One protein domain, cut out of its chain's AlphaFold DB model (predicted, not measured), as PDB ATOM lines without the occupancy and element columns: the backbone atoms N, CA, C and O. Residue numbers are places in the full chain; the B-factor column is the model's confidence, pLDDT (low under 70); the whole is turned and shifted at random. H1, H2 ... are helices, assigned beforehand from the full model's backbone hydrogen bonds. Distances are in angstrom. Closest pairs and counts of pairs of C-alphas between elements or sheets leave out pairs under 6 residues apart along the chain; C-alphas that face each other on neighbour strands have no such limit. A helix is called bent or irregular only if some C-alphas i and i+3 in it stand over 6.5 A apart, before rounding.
ATOM      1  N   SER A  29     -22.113  36.478  34.429       76.75
ATOM      2  CA  SER A  29     -21.936  37.216  33.180       76.75
ATOM      3  C   SER A  29     -21.200  36.361  32.145       76.75
ATOM      4  O   SER A  29     -20.424  35.467  32.487       76.75
ATOM      5  N   LYS A  30     -21.363  36.671  30.852       71.69
ATOM      6  CA  LYS A  30     -20.645  35.967  29.770       71.69
ATOM      7  C   LYS A  30     -19.129  35.933  29.998       71.69
ATOM      8  O   LYS A  30     -18.471  34.989  29.581       71.69
ATOM      9  N   GLN A  31     -18.566  36.950  30.651       73.12
ATOM     10  CA  GLN A  31     -17.148  36.986  31.002       73.12
ATOM     11  C   GLN A  31     -16.809  36.016  32.141       73.12
ATOM     12  O   GLN A  31     -15.839  35.276  32.025       73.12
ATOM     13  N   GLN A  32     -17.623  35.957  33.195       74.56
ATOM     14  CA  GLN A  32     -17.438  34.997  34.291       74.56
ATOM     15  C   GLN A  32     -17.630  33.552  33.824       74.56
ATOM     16  O   GLN A  32     -16.843  32.686  34.181       74.56
ATOM     17  N   GLN A  33     -18.611  33.292  32.956       77.31
ATOM     18  CA  GLN A  33     -18.801  31.972  32.349       77.31
ATOM     19  C   GLN A  33     -17.560  31.513  31.578       77.31
ATOM     20  O   GLN A  33     -17.174  30.352  31.684       77.31
ATOM     21  N   LYS A  34     -16.901  32.425  30.848       78.81
ATOM     22  CA  LYS A  34     -15.642  32.131  30.149       78.81
ATOM     23  C   LYS A  34     -14.526  31.741  31.114       78.81
ATOM     24  O   LYS A  34     -13.819  30.776  30.843       78.81
ATOM     25  N   VAL A  35     -14.383  32.472  32.218       79.38
ATOM     26  CA  VAL A  35     -13.380  32.168  33.251       79.38
ATOM     27  C   VAL A  35     -13.660  30.801  33.876       79.38
ATOM     28  O   VAL A  35     -12.771  29.962  33.887       79.38
ATOM     29  N   LEU A  36     -14.907  30.520  34.267       81.44
ATOM     30  CA  LEU A  36     -15.297  29.228  34.847       81.44
ATOM     31  C   LEU A  36     -15.077  28.050  33.884       81.44
ATOM     32  O   LEU A  36     -14.683  26.962  34.298       81.44
ATOM     33  N   LEU A  37     -15.348  28.238  32.591       82.25
ATOM     34  CA  LEU A  37     -15.060  27.233  31.563       82.25
ATOM     35  C   LEU A  37     -13.555  27.010  31.401       82.25
ATOM     36  O   LEU A  37     -13.123  25.863  31.289       82.25
ATOM     37  N   PHE A  38     -12.766  28.085  31.407       85.69
ATOM     38  CA  PHE A  38     -11.311  28.002  31.323       85.69
ATOM     39  C   PHE A  38     -10.715  27.284  32.540       85.69
ATOM     40  O   PHE A  38      -9.912  26.373  32.366       85.69
ATOM     41  N   GLU A  39     -11.167  27.622  33.747       84.25
ATOM     42  CA  GLU A  39     -10.765  26.989  35.007       84.25
ATOM     43  C   GLU A  39     -11.060  25.480  34.989       84.25
ATOM     44  O   GLU A  39     -10.184  24.656  35.258       84.25
ATOM     45  N   LYS A  40     -12.266  25.088  34.555       85.12
ATOM     46  CA  LYS A  40     -12.637  23.673  34.381       85.12
ATOM     47  C   LYS A  40     -11.767  22.957  33.345       85.12
ATOM     48  O   LYS A  40     -11.457  21.777  33.505       85.12
ATOM     49  N   ALA A  41     -11.379  23.651  32.276       86.75
ATOM     50  CA  ALA A  41     -10.543  23.103  31.213       86.75
ATOM     51  C   ALA A  41      -9.039  23.141  31.535       86.75
ATOM     52  O   ALA A  41      -8.264  22.473  30.848       86.75
ATOM     53  N   TYR A  42      -8.611  23.865  32.574       86.56
ATOM     54  CA  TYR A  42      -7.206  24.144  32.874       86.56
ATOM     55  C   TYR A  42      -6.348  22.877  32.954       86.56
ATOM     56  O   TYR A  42      -5.309  22.781  32.304       86.56
ATOM     57  N   LEU A  43      -6.824  21.846  33.656       83.69
ATOM     58  CA  LEU A  43      -6.125  20.560  33.756       83.69
ATOM     59  C   LEU A  43      -5.930  19.886  32.392       83.69
ATOM     60  O   LEU A  43      -4.909  19.249  32.135       83.69
ATOM     61  N   ALA A  44      -6.913  19.990  31.499       87.06
ATOM     62  CA  ALA A  44      -6.802  19.459  30.146       87.06
ATOM     63  C   ALA A  44      -5.832  20.289  29.292       87.06
ATOM     64  O   ALA A  44      -5.030  19.702  28.566       87.06
ATOM     65  N   ILE A  45      -5.859  21.616  29.438       87.50
ATOM     66  CA  ILE A  45      -4.961  22.557  28.757       87.50
ATOM     67  C   ILE A  45      -3.506  22.290  29.155       87.50
ATOM     68  O   ILE A  45      -2.670  22.060  28.284       87.50
ATOM     69  N   GLU A  46      -3.206  22.229  30.451       86.31
ATOM     70  CA  GLU A  46      -1.863  21.925  30.955       86.31
ATOM     71  C   GLU A  46      -1.365  20.556  30.479       86.31
ATOM     72  O   GLU A  46      -0.215  20.414  30.066       86.31
ATOM     73  N   ARG A  47      -2.238  19.539  30.451       82.75
ATOM     74  CA  ARG A  47      -1.885  18.220  29.901       82.75
ATOM     75  C   ARG A  47      -1.583  18.262  28.407       82.75
ATOM     76  O   ARG A  47      -0.721  17.513  27.961       82.75
ATOM     77  N   ALA A  48      -2.297  19.073  27.629       87.50
ATOM     78  CA  ALA A  48      -2.021  19.240  26.205       87.50
ATOM     79  C   ALA A  48      -0.684  19.966  25.990       87.50
ATOM     80  O   ALA A  48       0.129  19.515  25.187       87.50
ATOM     81  N   ILE A  49      -0.410  21.009  26.778       87.19
ATOM     82  CA  ILE A  49       0.877  21.717  26.774       87.19
ATOM     83  C   ILE A  49       2.023  20.770  27.150       87.19
ATOM     84  O   ILE A  49       3.041  20.748  26.466       87.19
ATOM     85  N   GLY A  50       1.850  19.941  28.183       83.19
ATOM     86  CA  GLY A  50       2.849  18.950  28.601       83.19
ATOM     87  C   GLY A  50       3.101  17.832  27.581       83.19
ATOM     88  O   GLY A  50       4.104  17.139  27.683       83.19
ATOM     89  N   ARG A  51       2.213  17.656  26.593       87.94
ATOM     90  CA  ARG A  51       2.407  16.774  25.425       87.94
ATOM     91  C   ARG A  51       2.918  17.526  24.194       87.94
ATOM     92  O   ARG A  51       2.840  16.993  23.094       87.94
ATOM     93  N   GLU A  52       3.348  18.773  24.372       86.81
ATOM     94  CA  GLU A  52       3.861  19.639  23.309       86.81
ATOM     95  C   GLU A  52       2.830  19.934  22.204       86.81
ATOM     96  O   GLU A  52       3.177  20.258  21.067       86.81
ATOM     97  N   VAL A  53       1.531  19.875  22.533       87.62
ATOM     98  CA  VAL A  53       0.471  20.269  21.599       87.62
ATOM     99  C   VAL A  53       0.579  21.777  21.332       87.62
ATOM    100  O   VAL A  53       0.634  22.567  22.282       87.62
ATOM    101  N   PRO A  54       0.560  22.221  20.062       90.88
ATOM    102  CA  PRO A  54       0.626  23.639  19.742       90.88
ATOM    103  C   PRO A  54      -0.522  24.421  20.392       90.88
ATOM    104  O   PRO A  54      -1.691  24.091  20.204       90.88
ATOM    105  N   GLN A  55      -0.206  25.523  21.082       88.81
ATOM    106  CA  GLN A  55      -1.211  26.351  21.771       88.81
ATOM    107  C   GLN A  55      -2.338  26.827  20.844       88.81
ATOM    108  O   GLN A  55      -3.473  26.955  21.285       88.81
ATOM    109  N   LYS A  56      -2.051  27.043  19.554       89.56
ATOM    110  CA  LYS A  56      -3.073  27.391  18.557       89.56
ATOM    111  C   LYS A  56      -4.149  26.312  18.423       89.56
ATOM    112  O   LYS A  56      -5.324  26.648  18.427       89.56
ATOM    113  N   GLN A  57      -3.758  25.036  18.383       91.25
ATOM    114  CA  GLN A  57      -4.711  23.925  18.302       91.25
ATOM    115  C   GLN A  57      -5.543  23.810  19.583       91.25
ATOM    116  O   GLN A  57      -6.732  23.524  19.526       91.25
ATOM    117  N   ILE A  58      -4.934  24.085  20.741       89.88
ATOM    118  CA  ILE A  58      -5.653  24.127  22.020       89.88
ATOM    119  C   ILE A  58      -6.706  25.241  21.997       89.88
ATOM    120  O   ILE A  58      -7.848  25.006  22.379       89.88
ATOM    121  N   VAL A  59      -6.346  26.437  21.522       89.81
ATOM    122  CA  VAL A  59      -7.286  27.560  21.397       89.81
ATOM    123  C   VAL A  59      -8.421  27.222  20.436       89.81
ATOM    124  O   VAL A  59      -9.572  27.395  20.814       89.81
ATOM    125  N   GLU A  60      -8.130  26.675  19.255       90.25
ATOM    126  CA  GLU A  60      -9.159  26.245  18.296       90.25
ATOM    127  C   GLU A  60     -10.144  25.238  18.910       90.25
ATOM    128  O   GLU A  60     -11.353  25.339  18.698       90.25
ATOM    129  N   GLU A  61      -9.658  24.289  19.711       90.00
ATOM    130  CA  GLU A  61     -10.516  23.307  20.382       90.00
ATOM    131  C   GLU A  61     -11.374  23.934  21.497       90.00
ATOM    132  O   GLU A  61     -12.548  23.590  21.672       90.00
ATOM    133  N   LEU A  62     -10.826  24.920  22.214       87.00
ATOM    134  CA  LEU A  62     -11.582  25.723  23.177       87.00
ATOM    135  C   LEU A  62     -12.670  26.551  22.477       87.00
ATOM    136  O   LEU A  62     -13.794  26.623  22.980       87.00
ATOM    137  N   GLU A  63     -12.392  27.107  21.295       88.44
ATOM    138  CA  GLU A  63     -13.390  27.850  20.518       88.44
ATOM    139  C   GLU A  63     -14.554  26.957  20.074       88.44
ATOM    140  O   GLU A  63     -15.711  27.367  20.207       88.44
ATOM    141  N   LYS A  64     -14.274  25.726  19.620       86.00
ATOM    142  CA  LYS A  64     -15.312  24.725  19.288       86.00
ATOM    143  C   LYS A  64     -16.188  24.376  20.488       86.00
ATOM    144  O   LYS A  64     -17.379  24.133  20.329       86.00
ATOM    145  N   SER A  65     -15.610  24.406  21.685       78.94
ATOM    146  CA  SER A  65     -16.311  24.161  22.950       78.94
ATOM    147  C   SER A  65     -17.096  25.384  23.458       78.94
ATOM    148  O   SER A  65     -17.625  25.367  24.568       78.94
ATOM    149  N   GLY A  66     -17.178  26.459  22.662       78.12
ATOM    150  CA  GLY A  66     -17.913  27.685  22.984       78.12
ATOM    151  C   GLY A  66     -17.069  28.774  23.653       78.12
ATOM    152  O   GLY A  66     -17.581  29.859  23.942       78.12
ATOM    153  N   LEU A  67     -15.771  28.535  23.867       80.88
ATOM    154  CA  LEU A  67     -14.858  29.466  24.520       80.88
ATOM    155  C   LEU A  67     -14.010  30.222  23.492       80.88
ATOM    156  O   LEU A  67     -12.849  29.908  23.248       80.88
ATOM    157  N   ARG A  68     -14.597  31.265  22.900       82.12
ATOM    158  CA  ARG A  68     -13.884  32.162  21.979       82.12
ATOM    159  C   ARG A  68     -12.854  33.016  22.712       82.12
ATOM    160  O   ARG A  68     -13.228  33.922  23.473       82.12
ATOM    161  N   LEU A  69     -11.580  32.744  22.443       81.38
ATOM    162  CA  LEU A  69     -10.426  33.424  23.018       81.38
ATOM    163  C   LEU A  69      -9.447  33.802  21.913       81.38
ATOM    164  O   LEU A  69      -9.085  32.984  21.076       81.38
ATOM    165  N   SER A  70      -8.944  35.034  21.960       86.44
ATOM    166  CA  SER A  70      -7.753  35.371  21.186       86.44
ATOM    167  C   SER A  70      -6.534  34.663  21.784       86.44
ATOM    168  O   SER A  70      -6.502  34.367  22.979       86.44
ATOM    169  N   MET A  71      -5.478  34.465  20.990       86.69
ATOM    170  CA  MET A  71      -4.206  33.933  21.500       86.69
ATOM    171  C   MET A  71      -3.650  34.743  22.683       86.69
ATOM    172  O   MET A  71      -3.071  34.168  23.602       86.69
ATOM    173  N   GLY A  72      -3.835  36.068  22.674       87.12
ATOM    174  CA  GLY A  72      -3.468  36.932  23.799       87.12
ATOM    175  C   GLY A  72      -4.319  36.650  25.038       87.12
ATOM    176  O   GLY A  72      -3.772  36.433  26.112       87.12
ATOM    177  N   GLY A  73      -5.643  36.554  24.872       86.31
ATOM    178  CA  GLY A  73      -6.564  36.239  25.967       86.31
ATOM    179  C   GLY A  73      -6.333  34.852  26.568       86.31
ATOM    180  O   GLY A  73      -6.369  34.705  27.785       86.31
ATOM    181  N   PHE A  74      -6.022  33.856  25.736       89.12
ATOM    182  CA  PHE A  74      -5.635  32.520  26.189       89.12
ATOM    183  C   PHE A  74      -4.389  32.562  27.080       89.12
ATOM    184  O   PHE A  74      -4.399  31.994  28.167       89.12
ATOM    185  N   ARG A  75      -3.331  33.266  26.654       88.25
ATOM    186  CA  ARG A  75      -2.094  33.391  27.443       88.25
ATOM    187  C   ARG A  75      -2.328  34.121  28.761       88.25
ATOM    188  O   ARG A  75      -1.861  33.643  29.786       88.25
ATOM    189  N   SER A  76      -3.084  35.218  28.743       88.44
ATOM    190  CA  SER A  76      -3.413  35.966  29.960       88.44
ATOM    191  C   SER A  76      -4.221  35.134  30.954       88.44
ATOM    192  O   SER A  76      -3.922  35.164  32.142       88.44
ATOM    193  N   LEU A  77      -5.214  34.367  30.488       85.69
ATOM    194  CA  LEU A  77      -5.987  33.470  31.353       85.69
ATOM    195  C   LEU A  77      -5.130  32.326  31.896       85.69
ATOM    196  O   LEU A  77      -5.207  32.018  33.080       85.69
ATOM    197  N   LEU A  78      -4.275  31.735  31.058       88.06
ATOM    198  CA  LEU A  78      -3.364  30.671  31.472       88.06
ATOM    199  C   LEU A  78      -2.389  31.152  32.551       88.06
ATOM    200  O   LEU A  78      -2.153  30.452  33.531       88.06
ATOM    201  N   GLU A  79      -1.827  32.346  32.382       87.62
ATOM    202  CA  GLU A  79      -0.910  32.947  33.347       87.62
ATOM    203  C   GLU A  79      -1.619  33.331  34.651       87.62
ATOM    204  O   GLU A  79      -1.104  33.037  35.729       87.62
ATOM    205  N   ALA A  80      -2.813  33.926  34.566       85.31
ATOM    206  CA  ALA A  80      -3.616  34.273  35.735       85.31
ATOM    207  C   ALA A  80      -3.984  33.032  36.562       85.31
ATOM    208  O   ALA A  80      -3.797  33.034  37.776       85.31
ATOM    209  N   GLU A  81      -4.423  31.957  35.906       84.00
ATOM    210  CA  GLU A  81      -4.776  30.688  36.553       84.00
ATOM    211  C   GLU A  81      -3.543  30.007  37.174       84.00
ATOM    212  O   GLU A  81      -3.573  29.568  38.325       84.00
ATOM    213  N   ARG A  82      -2.408  29.986  36.456       85.12
ATOM    214  CA  ARG A  82      -1.125  29.501  36.996       85.12
ATOM    215  C   ARG A  82      -0.702  30.285  38.234       85.12
ATOM    216  O   ARG A  82      -0.260  29.683  39.213       85.12
ATOM    217  N   LYS A  83      -0.842  31.613  38.206       82.31
ATOM    218  CA  LYS A  83      -0.514  32.493  39.332       82.31
ATOM    219  C   LYS A  83      -1.433  32.233  40.527       82.31
ATOM    220  O   LYS A  83      -0.931  32.020  41.625       82.31
ATOM    221  N   GLN A  84      -2.744  32.164  40.308       80.38
ATOM    222  CA  GLN A  84      -3.729  31.898  41.359       80.38
ATOM    223  C   GLN A  84      -3.496  30.541  42.040       80.38
ATOM    224  O   GLN A  84      -3.528  30.435  43.267       80.38
ATOM    225  N   ARG A  85      -3.206  29.490  41.262       74.19
ATOM    226  CA  ARG A  85      -2.918  28.153  41.805       74.19
ATOM    227  C   ARG A  85      -1.577  28.088  42.527       74.19
ATOM    228  O   ARG A  85      -1.478  27.403  43.543       74.19
ATOM    229  N   LYS A  86      -0.575  28.842  42.060       71.06
ATOM    230  CA  LYS A  86       0.700  29.025  42.768       71.06
ATOM    231  C   LYS A  86       0.495  29.698  44.127       71.06
ATOM    232  O   LYS A  86       1.064  29.241  45.111       71.06
ATOM    233  N   GLU A  87      -0.333  30.738  44.190       74.75
ATOM    234  CA  GLU A  87      -0.663  31.450  45.434       74.75
ATOM    235  C   GLU A  87      -1.479  30.584  46.405       74.75
ATOM    236  O   GLU A  87      -1.279  30.652  47.614       74.75
ATOM    237  N   THR A  88      -2.343  29.714  45.878       68.06
ATOM    238  CA  THR A  88      -3.167  28.787  46.675       68.06
ATOM    239  C   THR A  88      -2.388  27.530  47.109       68.06
ATOM    240  O   THR A  88      -2.847  26.769  47.958       68.06
ATOM    241  N   GLY A  89      -1.194  27.293  46.549       61.09
ATOM    242  CA  GLY A  89      -0.360  26.120  46.840       61.09
ATOM    243  C   GLY A  89      -0.885  24.803  46.248       61.09
ATOM    244  O   GLY A  89      -0.391  23.727  46.600       61.09
ATOM    245  N   GLU A  90      -1.866  24.858  45.343       58.16
ATOM    246  CA  GLU A  90      -2.487  23.667  44.766       58.16
ATOM    247  C   GLU A  90      -1.591  23.056  43.678       58.16
ATOM    248  O   GLU A  90      -1.433  23.586  42.575       58.16
ATOM    249  N   ARG A  91      -0.985  21.904  43.992       57.91
ATOM    250  CA  ARG A  91      -0.152  21.148  43.050       57.91
ATOM    251  C   ARG A  91      -1.029  20.284  42.157       57.91
ATOM    252  O   ARG A  91      -1.556  19.260  42.591       57.91
ATOM    253  N   VAL A  92      -1.123  20.653  40.885       59.03
ATOM    254  CA  VAL A  92      -1.809  19.827  39.895       59.03
ATOM    255  C   VAL A  92      -0.984  18.579  39.581       59.03
ATOM    256  O   VAL A  92       0.107  18.651  39.009       59.03
ATOM    257  N   ARG A  93      -1.546  17.413  39.908       58.56
ATOM    258  CA  ARG A  93      -1.034  16.114  39.464       58.56
ATOM    259  C   ARG A  93      -1.692  15.725  38.151       58.56
ATOM    260  O   ARG A  93      -2.912  15.781  38.011       58.56
ATOM    261  N   CYS A  94      -0.896  15.279  37.188       53.44
ATOM    262  CA  CYS A  94      -1.454  14.653  36.002       53.44
ATOM    263  C   CYS A  94      -1.949  13.242  36.353       53.44
ATOM    264  O   CYS A  94      -1.145  12.340  36.560       53.44
ATOM    265  N   GLU A  95      -3.260  13.011  36.343       52.91
ATOM    266  CA  GLU A  95      -3.847  11.686  36.625       52.91
ATOM    267  C   GLU A  95      -3.479  10.601  35.595       52.91
ATOM    268  O   GLU A  95      -3.703   9.419  35.833       52.91
ATOM    269  N   ARG A  96      -2.902  10.976  34.442       50.91
ATOM    270  CA  ARG A  96      -2.536  10.033  33.371       50.91
ATOM    271  C   ARG A  96      -1.080   9.576  33.415       50.91
ATOM    272  O   ARG A  96      -0.793   8.465  32.995       50.91
ATOM    273  N   CYS A  97      -0.164  10.428  33.867       53.81
ATOM    274  CA  CYS A  97       1.261  10.090  33.951       53.81
ATOM    275  C   CYS A  97       1.818  10.172  35.378       53.81
ATOM    276  O   CYS A  97       2.997   9.913  35.582       53.81
ATOM    277  N   GLY A  98       0.999  10.550  36.366       55.94
ATOM    278  CA  GLY A  98       1.401  10.709  37.767       55.94
ATOM    279  C   GLY A  98       2.371  11.868  38.020       55.94
ATOM    280  O   GLY A  98       2.659  12.186  39.172       55.94
ATOM    281  N   SER A  99       2.870  12.514  36.965       53.31
ATOM    282  CA  SER A  99       3.837  13.600  37.055       53.31
ATOM    283  C   SER A  99       3.186  14.849  37.643       53.31
ATOM    284  O   SER A  99       2.091  15.250  37.236       53.31
ATOM    285  N   ASN A 100       3.887  15.483  38.584       58.94
ATOM    286  CA  ASN A 100       3.613  16.871  38.930       58.94
ATOM    287  C   ASN A 100       3.967  17.709  37.698       58.94
ATOM    288  O   ASN A 100       5.077  17.581  37.175       58.94
ATOM    289  N   LEU A 101       3.022  18.506  37.200       59.78
ATOM    290  CA  LEU A 101       3.316  19.416  36.094       59.78
ATOM    291  C   LEU A 101       4.416  20.389  36.547       59.78
ATOM    292  O   LEU A 101       4.332  20.888  37.675       59.78
TER     293      LEU A 101
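AT A GLANCE: This is residues 29 to 101 of the 115 residues of an uncharacterized protein of Burkholderia pseudomultivorans (UniProt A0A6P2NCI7). A sharply bent long helix, H1, makes the frame: its second arm, H1b, forms a short helical hairpin with H2, and H3 crosses its first arm, H1a, at a steep tilt. H3 begins beside H2, residues 83 to 89, of which 83 to 88 belong to H3, stick out, and a tail without named elements, residues 89 to 101, turns back from there. The printed part has 73 residues with three named helices in the order H1, H2, H3 and no named strand; the class is all helix. The whole is compact, with a radius of gyration of the C-alphas of 12.2 A and spans of 32 by 26 by 18 A.

IN THESE COORDINATES: H1, residues 30 to 50, was assigned as one helix by its hydrogen bonds but is bent: C-alphas 40 and 43 are 7.2 A apart. Its arms are H1a, residues 30 to 40, 15.4 A long from C-alpha 30 at (-20.645, 35.967, 29.770), and H1b, residues 43 to 50, 10.5 A long. H2 is residues 55 to 64, 14.4 A long. H3 is residues 71 to 88, 25.7 A long, and ends at C-alpha 88 at (-3.167, 28.787, 46.675).

HOW THE PARTS SIT: The arms H1a and H1b stand at a steep tilt of 64 degrees. H1b and H2, a hairpin, only just touch, with 3 pairs of C-alphas within 8 A, the closest Ile 45 and Ile 58 at 7.0 A; they run opposite ways at a shallow tilt of 29 degrees. H1a and H3 only just touch, with 3 such pairs, H3 with residues 77 to 81 alone; the closest C-alphas are those of Glu 39 and Glu 81, 7.2 A apart, and they run the same way at a steep tilt of 61 degrees. H2 and H3 only just touch, also with 3 pairs, H3 with residues 71 to 74 alone; the closest C-alphas are those of Val 59 and Met 71, 7.1 A apart, and they are about perpendicular at 83 degrees. The helix packing is mostly crossed, but only just: 1 of these 3 touching pairs is at a shallow tilt. H1b and H3 are apart, and H1a and H2 are only just apart, 8.5 A at the closest. In H1a, H1b, H2 and H3 every O i to N i+4 pair is within hydrogen-bond range.

THE WHOLE: The C-alphas of Ser 29 and Cys 97 are the two farthest apart, 35.7 A. The printed part has no cut; the link from H1 to H2 is tight, that from H2 to H3 short. Mean pLDDT of the printed part is 79.0, and residues 88 to 101 are under 70.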